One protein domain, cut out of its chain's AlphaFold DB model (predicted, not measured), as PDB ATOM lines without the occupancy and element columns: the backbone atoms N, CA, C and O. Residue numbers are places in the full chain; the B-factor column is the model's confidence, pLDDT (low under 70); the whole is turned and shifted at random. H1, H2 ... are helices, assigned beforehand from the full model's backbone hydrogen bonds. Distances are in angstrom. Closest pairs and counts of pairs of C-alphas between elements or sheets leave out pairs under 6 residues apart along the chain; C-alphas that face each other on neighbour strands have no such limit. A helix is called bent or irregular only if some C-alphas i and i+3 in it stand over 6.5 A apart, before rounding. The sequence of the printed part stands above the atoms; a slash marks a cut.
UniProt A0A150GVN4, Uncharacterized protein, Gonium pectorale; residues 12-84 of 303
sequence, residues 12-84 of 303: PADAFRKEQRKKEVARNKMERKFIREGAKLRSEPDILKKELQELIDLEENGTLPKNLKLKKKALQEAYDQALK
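Overview. This is residues 12 to 84 of the 303 residues of an uncharacterized protein of Gonium pectorale (UniProt A0A150GVN4). One long helix, H1, has the first part of its length, residues 12 to 26, sticking out as a free arm, while a helical hairpin of H2 and H3 packs on its other end. H1 and H2 meet at a corner like the two sides of a V, and H3 folds back into the opening and packs on both. The printed part has 73 residues with three named helices, in the order H1, H2, H3, and no named strand; the class is all helix. The whole is loose, with a radius of gyration of the C-alphas of 14.9 A, and flat, spanning 49 by 27 by 14 A.

Arrangement. H1, residues 12 to 43, touches H3, residues 66 to 84, the closest C-alphas being those of Ile 35 and Ala 74, 5.2 A apart. These two run the same way at a shallow tilt of 32 degrees, only just short of steep. H2, residues 45 to 60, and H3 form a hairpin and touch, closest at the C-alphas of Pro 45 and Tyr 79, 5.8 A apart. They run opposite ways at a shallow tilt of 33 degrees, only just short of steep. H1 and H2 touch only at the corner by their link, with residues 38 to 42 of H1 and 47 to 48 of H2; the closest C-alphas, of Leu 41 and Leu 48, are 6.7 A apart. They run opposite ways at a steep tilt of 43 degrees. In H2 and H3 every O i to N i+4 pair is within hydrogen-bond range; in H1, 27 of 28 are.

Along the chain. H1 measures 48.4 A from C-alpha 12 at (152.690, 99.678, 143.980) to C-alpha 43 at (122.887, 122.794, 113.576). It is irregular: C-alphas 40 and 43 are 7.3 A apart. H2 measures 22.4 A, and H3 27.3 A, ending at C-alpha 84 at (123.809, 131.673, 120.647).

Size, cuts and confidence. The C-alphas farthest apart, of Pro 12 and Asp 46, are 49.2 A from each other. Without residues 12 to 26, which stand free, the body spans 30 by 24 by 14 A. The printed part has no cut, and both links are tight. Its mean pLDDT is 91.6, and no printed residue is under 70.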
ATOM      1  N   PRO A  12     154.105  99.470 143.672       86.62
ATOM      2  CA  PRO A  12     152.690  99.678 143.980       86.62
ATOM      3  C   PRO A  12     152.225 101.137 143.816       86.62
ATOM      4  O   PRO A  12     151.152 101.378 143.261       86.62
ATOM      5  N   ALA A  13     153.058 102.114 144.189       88.00
ATOM      6  CA  ALA A  13     152.758 103.536 144.009       88.00
ATOM      7  C   ALA A  13     152.671 103.941 142.526       88.00
ATOM      8  O   ALA A  13     151.781 104.691 142.117       88.00
ATOM      9  N   ASP A  14     153.557 103.407 141.686       89.56
ATOM     10  CA  ASP A  14     153.537 103.669 140.247       89.56
ATOM     11  C   ASP A  14     152.397 102.932 139.540       89.56
ATOM     12  O   ASP A  14     151.879 103.424 138.537       89.56
ATOM     13  N   ALA A  15     151.971 101.778 140.060       88.44
ATOM     14  CA  ALA A  15     150.771 101.095 139.589       88.44
ATOM     15  C   ALA A  15     149.530 101.964 139.825       88.44
ATOM     16  O   ALA A  15     148.781 102.213 138.879       88.44
ATOM     17  N   PHE A  16     149.383 102.519 141.034       89.81
ATOM     18  CA  PHE A  16     148.282 103.419 141.368       89.81
ATOM     19  C   PHE A  16     148.289 104.690 140.507       89.81
ATOM     20  O   PHE A  16     147.270 105.040 139.912       89.81
ATOM     21  N   ARG A  17     149.447 105.350 140.339       93.75
ATOM     22  CA  ARG A  17     149.569 106.525 139.453       93.75
ATOM     23  C   ARG A  17     149.185 106.206 138.011       93.75
ATOM     24  O   ARG A  17     148.473 106.982 137.375       93.75
ATOM     25  N   LYS A  18     149.645 105.071 137.473       92.19
ATOM     26  CA  LYS A  18     149.303 104.652 136.105       92.19
ATOM     27  C   LYS A  18     147.821 104.330 135.968       92.19
ATOM     28  O   LYS A  18     147.239 104.663 134.940       92.19
ATOM     29  N   GLU A  19     147.210 103.718 136.974       91.44
ATOM     30  CA  GLU A  19     145.778 103.436 136.976       91.44
ATOM     31  C   GLU A  19     144.949 104.727 137.026       91.44
ATOM     32  O   GLU A  19     144.030 104.887 136.223       91.44
ATOM     33  N   GLN A  20     145.322 105.684 137.881       94.00
ATOM     34  CA  GLN A  20     144.692 107.008 137.940       94.00
ATOM     35  C   GLN A  20     144.818 107.746 136.607       94.00
ATOM     36  O   GLN A  20     143.814 108.168 136.036       94.00
ATOM     37  N   ARG A  21     146.025 107.791 136.029       95.88
ATOM     38  CA  ARG A  21     146.245 108.382 134.703       95.88
ATOM     39  C   ARG A  21     145.430 107.673 133.624       95.88
ATOM     40  O   ARG A  21     144.909 108.321 132.725       95.88
ATOM     41  N   LYS A  22     145.288 106.346 133.689       95.62
ATOM     42  CA  LYS A  22     144.458 105.583 132.745       95.62
ATOM     43  C   LYS A  22     142.978 105.957 132.877       95.62
ATOM     44  O   LYS A  22     142.327 106.137 131.849       95.62
ATOM     45  N   LYS A  23     142.462 106.112 134.103       93.94
ATOM     46  CA  LYS A  23     141.089 106.575 134.377       93.94
ATOM     47  C   LYS A  23     140.867 107.998 133.861       93.94
ATOM     48  O   LYS A  23     139.880 108.249 133.175       93.94
ATOM     49  N   GLU A  24     141.811 108.900 134.106       94.19
ATOM     50  CA  GLU A  24     141.771 110.282 133.620       94.19
ATOM     51  C   GLU A  24     141.815 110.355 132.085       94.19
ATOM     52  O   GLU A  24     140.979 111.005 131.460       94.19
ATOM     53  N   VAL A  25     142.732 109.624 131.444       94.88
ATOM     54  CA  VAL A  25     142.832 109.566 129.977       94.88
ATOM     55  C   VAL A  25     141.562 108.978 129.363       94.88
ATOM     56  O   VAL A  25     141.092 109.474 128.338       94.88
ATOM     57  N   ALA A  26     140.980 107.943 129.977       94.44
ATOM     58  CA  ALA A  26     139.707 107.380 129.537       94.44
ATOM     59  C   ALA A  26     138.567 108.405 129.648       94.44
ATOM     60  O   ALA A  26     137.825 108.580 128.680       94.44
ATOM     61  N   ARG A  27     138.485 109.141 130.766       94.06
ATOM     62  CA  ARG A  27     137.525 110.238 130.968       94.06
ATOM     63  C   ARG A  27     137.667 111.311 129.886       94.06
ATOM     64  O   ARG A  27     136.694 111.597 129.196       94.06
ATOM     65  N   ASN A  28     138.881 111.818 129.663       95.50
ATOM     66  CA  ASN A  28     139.168 112.837 128.648       95.50
ATOM     67  C   ASN A  28     138.838 112.347 127.231       95.50
ATOM     68  O   ASN A  28     138.386 113.116 126.382       95.50
ATOM     69  N   LYS A  29     139.054 111.057 126.944       96.19
ATOM     70  CA  LYS A  29     138.699 110.467 125.648       96.19
ATOM     71  C   LYS A  29     137.186 110.431 125.442       96.19
ATOM     72  O   LYS A  29     136.745 110.708 124.329       96.19
ATOM     73  N   MET A  30     136.415 110.094 126.476       93.25
ATOM     74  CA  MET A  30     134.949 110.104 126.419       93.25
ATOM     75  C   MET A  30     134.402 111.528 126.319       93.25
ATOM     76  O   MET A  30     133.598 111.800 125.438       93.25
ATOM     77  N   GLU A  31     134.923 112.465 127.109       94.00
ATOM     78  CA  GLU A  31     134.554 113.883 127.032       94.00
ATOM     79  C   GLU A  31     134.793 114.458 125.627       94.00
ATOM     80  O   GLU A  31     133.886 115.011 125.015       94.00
ATOM     81  N   ARG A  32     135.963 114.204 125.023       94.88
ATOM     82  CA  ARG A  32     136.245 114.604 123.630       94.88
ATOM     83  C   ARG A  32     135.361 113.916 122.590       94.88
ATOM     84  O   ARG A  32     135.267 114.402 121.462       94.88
ATOM     85  N   LYS A  33     134.796 112.741 122.879       95.25
ATOM     86  CA  LYS A  33     133.814 112.107 121.987       95.25
ATOM     87  C   LYS A  33     132.478 112.835 122.089       95.25
ATOM     88  O   LYS A  33     132.001 113.285 121.057       95.25
ATOM     89  N   PHE A  34     131.974 113.055 123.302       95.06
ATOM     90  CA  PHE A  34     130.703 113.745 123.519       95.06
ATOM     91  C   PHE A  34     130.723 115.192 123.020       95.06
ATOM     92  O   PHE A  34     129.779 115.615 122.366       95.06
ATOM     93  N   ILE A  35     131.827 115.924 123.208       94.75
ATOM     94  CA  ILE A  35     131.992 117.269 122.627       94.75
ATOM     95  C   ILE A  35     131.923 117.212 121.095       94.75
ATOM     96  O   ILE A  35     131.287 118.056 120.471       94.75
ATOM     97  N   ARG A  36     132.558 116.215 120.461       95.88
ATOM     98  CA  ARG A  36     132.500 116.057 118.999       95.88
ATOM     99  C   ARG A  36     131.109 115.664 118.510       95.88
ATOM    100  O   ARG A  36     130.729 116.101 117.432       95.88
ATOM    101  N   GLU A  37     130.380 114.842 119.256       93.88
ATOM    102  CA  GLU A  37     128.993 114.473 118.947       93.88
ATOM    103  C   GLU A  37     128.064 115.687 119.072       93.88
ATOM    104  O   GLU A  37     127.395 116.027 118.099       93.88
ATOM    105  N   GLY A  38     128.132 116.426 120.182       92.44
ATOM    106  CA  GLY A  38     127.377 117.669 120.362       92.44
ATOM    107  C   GLY A  38     127.712 118.724 119.300       92.44
ATOM    108  O   GLY A  38     126.819 119.362 118.753       92.44
ATOM    109  N   ALA A  39     128.987 118.856 118.915       91.31
ATOM    110  CA  ALA A  39     129.402 119.784 117.863       91.31
ATOM    111  C   ALA A  39     128.842 119.430 116.473       91.31
ATOM    112  O   ALA A  39     128.597 120.339 115.679       91.31
ATOM    113  N   LYS A  40     128.628 118.139 116.171       92.00
ATOM    114  CA  LYS A  40     127.962 117.713 114.926       92.00
ATOM    115  C   LYS A  40     126.490 118.115 114.914       92.00
ATOM    116  O   LYS A  40     126.000 118.533 113.877       92.00
ATOM    117  N   LEU A  41     125.827 118.028 116.066       88.94
ATOM    118  CA  LEU A  41     124.411 118.361 116.239       88.94
ATOM    119  C   LEU A  41     124.163 119.855 116.505       88.94
ATOM    120  O   LEU A  41     123.030 120.266 116.726       88.94
ATOM    121  N   ARG A  42     125.197 120.706 116.447       88.06
ATOM    122  CA  ARG A  42     125.077 122.157 116.688       88.06
ATOM    123  C   ARG A  42     124.103 122.855 115.727       88.06
ATOM    124  O   ARG A  42     123.597 123.924 116.051       88.06
ATOM    125  N   SER A  43     123.874 122.293 114.542       87.00
ATOM    126  CA  SER A  43     122.887 122.794 113.576       87.00
ATOM    127  C   SER A  43     121.439 122.536 114.004       87.00
ATOM    128  O   SER A  43     120.550 123.270 113.584       87.00
ATOM    129  N   GLU A  44     121.198 121.533 114.851       89.38
ATOM    130  CA  GLU A  44     119.870 121.010 115.178       89.38
ATOM    131  C   GLU A  44     119.624 121.084 116.696       89.38
ATOM    132  O   GLU A  44     119.810 120.103 117.423       89.38
ATOM    133  N   PRO A  45     119.202 122.252 117.219       89.19
ATOM    134  CA  PRO A  45     119.018 122.441 118.659       89.19
ATOM    135  C   PRO A  45     117.897 121.577 119.246       89.19
ATOM    136  O   PRO A  45     117.934 121.265 120.433       89.19
ATOM    137  N   ASP A  46     116.921 121.162 118.435       90.94
ATOM    138  CA  ASP A  46     115.795 120.347 118.895       90.94
ATOM    139  C   ASP A  46     116.229 118.918 119.249       90.94
ATOM    140  O   ASP A  46     115.723 118.342 120.210       90.94
ATOM    141  N   ILE A  47     117.213 118.362 118.529       92.00
ATOM    142  CA  ILE A  47     117.797 117.052 118.854       92.00
ATOM    143  C   ILE A  47     118.628 117.147 120.132       92.00
ATOM    144  O   ILE A  47     118.469 116.320 121.028       92.00
ATOM    145  N   LEU A  48     119.452 118.195 120.258       91.50
ATOM    146  CA  LEU A  48     120.229 118.448 121.474       91.50
ATOM    147  C   LEU A  48     119.323 118.579 122.706       91.50
ATOM    148  O   LEU A  48     119.654 118.044 123.759       91.50
ATOM    149  N   LYS A  49     118.164 119.235 122.566       92.00
ATOM    150  CA  LYS A  49     117.167 119.358 123.635       92.00
ATOM    151  C   LYS A  49     116.557 118.009 124.023       92.00
ATOM    152  O   LYS A  49     116.438 117.740 125.214       92.00
ATOM    153  N   LYS A  50     116.189 117.166 123.052       94.12
ATOM    154  CA  LYS A  50     115.628 115.825 123.312       94.12
ATOM    155  C   LYS A  50     116.621 114.929 124.050       94.12
ATOM    156  O   LYS A  50     116.280 114.396 125.096       94.12
ATOM    157  N   GLU A  51     117.863 114.838 123.570       91.56
ATOM    158  CA  GLU A  51     118.894 114.040 124.251       91.56
ATOM    159  C   GLU A  51     119.213 114.576 125.653       91.56
ATOM    160  O   GLU A  51     119.531 113.812 126.564       91.56
ATOM    161  N   LEU A  52     119.159 115.895 125.840       93.69
ATOM    162  CA  LEU A  52     119.378 116.506 127.144       93.69
ATOM    163  C   LEU A  52     118.229 116.199 128.109       93.69
ATOM    164  O   LEU A  52     118.497 115.922 129.274       93.69
ATOM    165  N   GLN A  53     116.990 116.194 127.613       93.69
ATOM    166  CA  GLN A  53     115.818 115.803 128.389       93.69
ATOM    167  C   GLN A  53     115.900 114.332 128.809       93.69
ATOM    168  O   GLN A  53     115.786 114.056 129.993       93.69
ATOM    169  N   GLU A  54     116.240 113.413 127.901       91.81
ATOM    170  CA  GLU A  54     116.436 111.993 128.244       91.81
ATOM    171  C   GLU A  54     117.476 111.799 129.362       91.81
ATOM    172  O   GLU A  54     117.318 110.955 130.244       91.81
ATOM    173  N   LEU A  55     118.554 112.595 129.360       91.25
ATOM    174  CA  LEU A  55     119.566 112.557 130.419       91.25
ATOM    175  C   LEU A  55     119.098 113.180 131.738       91.25
ATOM    176  O   LEU A  55     119.641 112.809 132.778       91.25
ATOM    177  N   ILE A  56     118.158 114.126 131.707       91.88
ATOM    178  CA  ILE A  56     117.516 114.679 132.906       91.88
ATOM    179  C   ILE A  56     116.533 113.660 133.476       91.88
ATOM    180  O   ILE A  56     116.609 113.374 134.664       91.88
ATOM    181  N   ASP A  57     115.702 113.044 132.639       91.00
ATOM    182  CA  ASP A  57     114.726 112.038 133.061       91.00
ATOM    183  C   ASP A  57     115.442 110.829 133.695       91.00
ATOM    184  O   ASP A  57     115.021 110.290 134.717       91.00
ATOM    185  N   LEU A  58     116.593 110.422 133.147       88.25
ATOM    186  CA  LEU A  58     117.451 109.400 133.760       88.25
ATOM    187  C   LEU A  58     118.078 109.842 135.095       88.25
ATOM    188  O   LEU A  58     118.425 108.981 135.901       88.25
ATOM    189  N   GLU A  59     118.259 111.147 135.324       88.44
ATOM    190  CA  GLU A  59     118.779 111.706 136.583       88.44
ATOM    191  C   GLU A  59     117.701 111.820 137.652       88.44
ATOM    192  O   GLU A  59     117.977 111.618 138.832       88.44
ATOM    193  N   GLU A  60     116.471 112.104 137.241       90.06
ATOM    194  CA  GLU A  60     115.309 112.089 138.123       90.06
ATOM    195  C   GLU A  60     114.975 110.662 138.572       90.06
ATOM    196  O   GLU A  60     114.652 110.441 139.737       90.06
ATOM    197  N   ASN A  61     115.150 109.674 137.689       82.88
ATOM    198  CA  ASN A  61     114.924 108.260 137.997       82.88
ATOM    199  C   ASN A  61     116.072 107.587 138.786       82.88
ATOM    200  O   ASN A  61     115.951 106.423 139.169       82.88
ATOM    201  N   GLY A  62     117.198 108.273 139.034       82.94
ATOM    202  CA  GLY A  62     118.319 107.721 139.802       82.94
ATOM    203  C   GLY A  62     119.667 108.418 139.584       82.94
ATOM    204  O   GLY A  62     119.798 109.410 138.875       82.94
ATOM    205  N   THR A  63     120.740 107.906 140.202       84.50
ATOM    206  CA  THR A  63     122.058 108.556 140.084       84.50
ATOM    207  C   THR A  63     122.676 108.351 138.695       84.50
ATOM    208  O   THR A  63     122.965 107.225 138.281       84.50
ATOM    209  N   LEU A  64     122.949 109.445 137.974       82.25
ATOM    210  CA  LEU A  64     123.594 109.347 136.663       82.25
ATOM    211  C   LEU A  64     125.032 108.808 136.782       82.25
ATOM    212  O   LEU A  64     125.852 109.373 137.526       82.25
ATOM    213  N   PRO A  65     125.422 107.799 135.982       86.62
ATOM    214  CA  PRO A  65     126.808 107.367 135.906       86.62
ATOM    215  C   PRO A  65     127.702 108.506 135.395       86.62
ATOM    216  O   PRO A  65     127.310 109.332 134.566       86.62
ATOM    217  N   LYS A  66     128.961 108.536 135.853       86.25
ATOM    218  CA  LYS A  66     129.929 109.620 135.566       86.25
ATOM    219  C   LYS A  66     130.086 109.935 134.068       86.25
ATOM    220  O   LYS A  66     130.323 111.085 133.709       86.25
ATOM    221  N   ASN A  67     129.937 108.932 133.201       87.56
ATOM    222  CA  ASN A  67     129.996 109.099 131.747       87.56
ATOM    223  C   ASN A  67     128.800 109.892 131.198       87.56
ATOM    224  O   ASN A  67     128.988 110.754 130.345       87.56
ATOM    225  N   LEU A  68     127.593 109.644 131.714       89.88
ATOM    226  CA  LEU A  68     126.390 110.359 131.294       89.88
ATOM    227  C   LEU A  68     126.378 111.796 131.821       89.88
ATOM    228  O   LEU A  68     125.951 112.689 131.101       89.88
ATOM    229  N   LYS A  69     126.975 112.063 132.992       90.00
ATOM    230  CA  LYS A  69     127.199 113.445 133.469       90.00
ATOM    231  C   LYS A  69     128.097 114.251 132.522       90.00
ATOM    232  O   LYS A  69     127.842 115.426 132.273       90.00
ATOM    233  N   LEU A  70     129.132 113.618 131.961       90.94
ATOM    234  CA  LEU A  70     129.980 114.240 130.935       90.94
ATOM    235  C   LEU A  70     129.214 114.466 129.628       90.94
ATOM    236  O   LEU A  70     129.365 115.528 129.030       90.94
ATOM    237  N   LYS A  71     128.379 113.503 129.211       91.62
ATOM    238  CA  LYS A  71     127.512 113.658 128.035       91.62
ATOM    239  C   LYS A  71     126.527 114.817 128.226       91.62
ATOM    240  O   LYS A  71     126.468 115.685 127.364       91.62
ATOM    241  N   LYS A  72     125.853 114.895 129.380       93.62
ATOM    242  CA  LYS A  72     124.931 115.984 129.747       93.62
ATOM    243  C   LYS A  72     125.614 117.345 129.650       93.62
ATOM    244  O   LYS A  72     125.099 118.238 128.989       93.62
ATOM    245  N   LYS A  73     126.810 117.486 130.235       94.69
ATOM    246  CA  LYS A  73     127.587 118.734 130.168       94.69
ATOM    247  C   LYS A  73     127.949 119.118 128.726       94.69
ATOM    248  O   LYS A  73     127.798 120.276 128.355       94.69
ATOM    249  N   ALA A  74     128.413 118.161 127.919       94.25
ATOM    250  CA  ALA A  74     128.788 118.417 126.529       94.25
ATOM    251  C   ALA A  74     127.578 118.778 125.645       94.25
ATOM    252  O   ALA A  74     127.683 119.667 124.802       94.25
ATOM    253  N   LEU A  75     126.434 118.115 125.846       94.62
ATOM    254  CA  LEU A  75     125.189 118.416 125.136       94.62
ATOM    255  C   LEU A  75     124.612 119.776 125.542       94.62
ATOM    256  O   LEU A  75     124.184 120.521 124.667       94.62
ATOM    257  N   GLN A  76     124.669 120.130 126.831       94.56
ATOM    258  CA  GLN A  76     124.260 121.452 127.316       94.56
ATOM    259  C   GLN A  76     125.083 122.559 126.651       94.56
ATOM    260  O   GLN A  76     124.522 123.491 126.086       94.56
ATOM    261  N   GLU A  77     126.414 122.425 126.644       95.19
ATOM    262  CA  GLU A  77     127.293 123.411 126.011       95.19
ATOM    263  C   GLU A  77     127.021 123.528 124.502       95.19
ATOM    264  O   GLU A  77     126.986 124.630 123.954       95.19
ATOM    265  N   ALA A  78     126.776 122.403 123.821       93.75
ATOM    266  CA  ALA A  78     126.411 122.403 122.406       93.75
ATOM    267  C   ALA A  78     125.059 123.094 122.150       93.75
ATOM    268  O   ALA A  78     124.935 123.839 121.176       93.75
ATOM    269  N   TYR A  79     124.069 122.883 123.022       94.50
ATOM    270  CA  TYR A  79     122.750 123.512 122.931       94.50
ATOM    271  C   TYR A  79     122.835 125.026 123.145       94.50
ATOM    272  O   TYR A  79     122.315 125.798 122.337       94.50
ATOM    273  N   ASP A  80     123.583 125.464 124.157       94.06
ATOM    274  CA  ASP A  80     123.809 126.883 124.434       94.06
ATOM    275  C   ASP A  80     124.532 127.568 123.260       94.06
ATOM    276  O   ASP A  80     124.174 128.676 122.848       94.06
ATOM    277  N   GLN A  81     125.512 126.886 122.650       92.50
ATOM    278  CA  GLN A  81     126.178 127.357 121.434       92.50
ATOM    279  C   GLN A  81     125.226 127.434 120.232       92.50
ATOM    280  O   GLN A  81     125.312 128.387 119.454       92.50
ATOM    281  N   ALA A  82     124.323 126.463 120.066       91.38
ATOM    282  CA  ALA A  82     123.327 126.464 118.997       91.38
ATOM    283  C   ALA A  82     122.336 127.629 119.155       91.38
ATOM    284  O   ALA A  82     122.069 128.347 118.190       91.38
ATOM    285  N   LEU A  83     121.861 127.887 120.380       91.12
ATOM    286  CA  LEU A  83     121.008 129.040 120.681       91.12
ATOM    287  C   LEU A  83     121.731 130.366 120.453       91.12
ATOM    288  O   LEU A  83     121.157 131.284 119.870       91.12
ATOM    289  N   LYS A  84     122.995 130.474 120.880       91.94
ATOM    290  CA  LYS A  84     123.809 131.673 120.647       91.94
ATOM    291  C   LYS A  84     123.982 131.942 119.152       91.94
ATOM    292  O   LYS A  84     123.813 133.079 118.728       91.94
TER     293      LYS A  84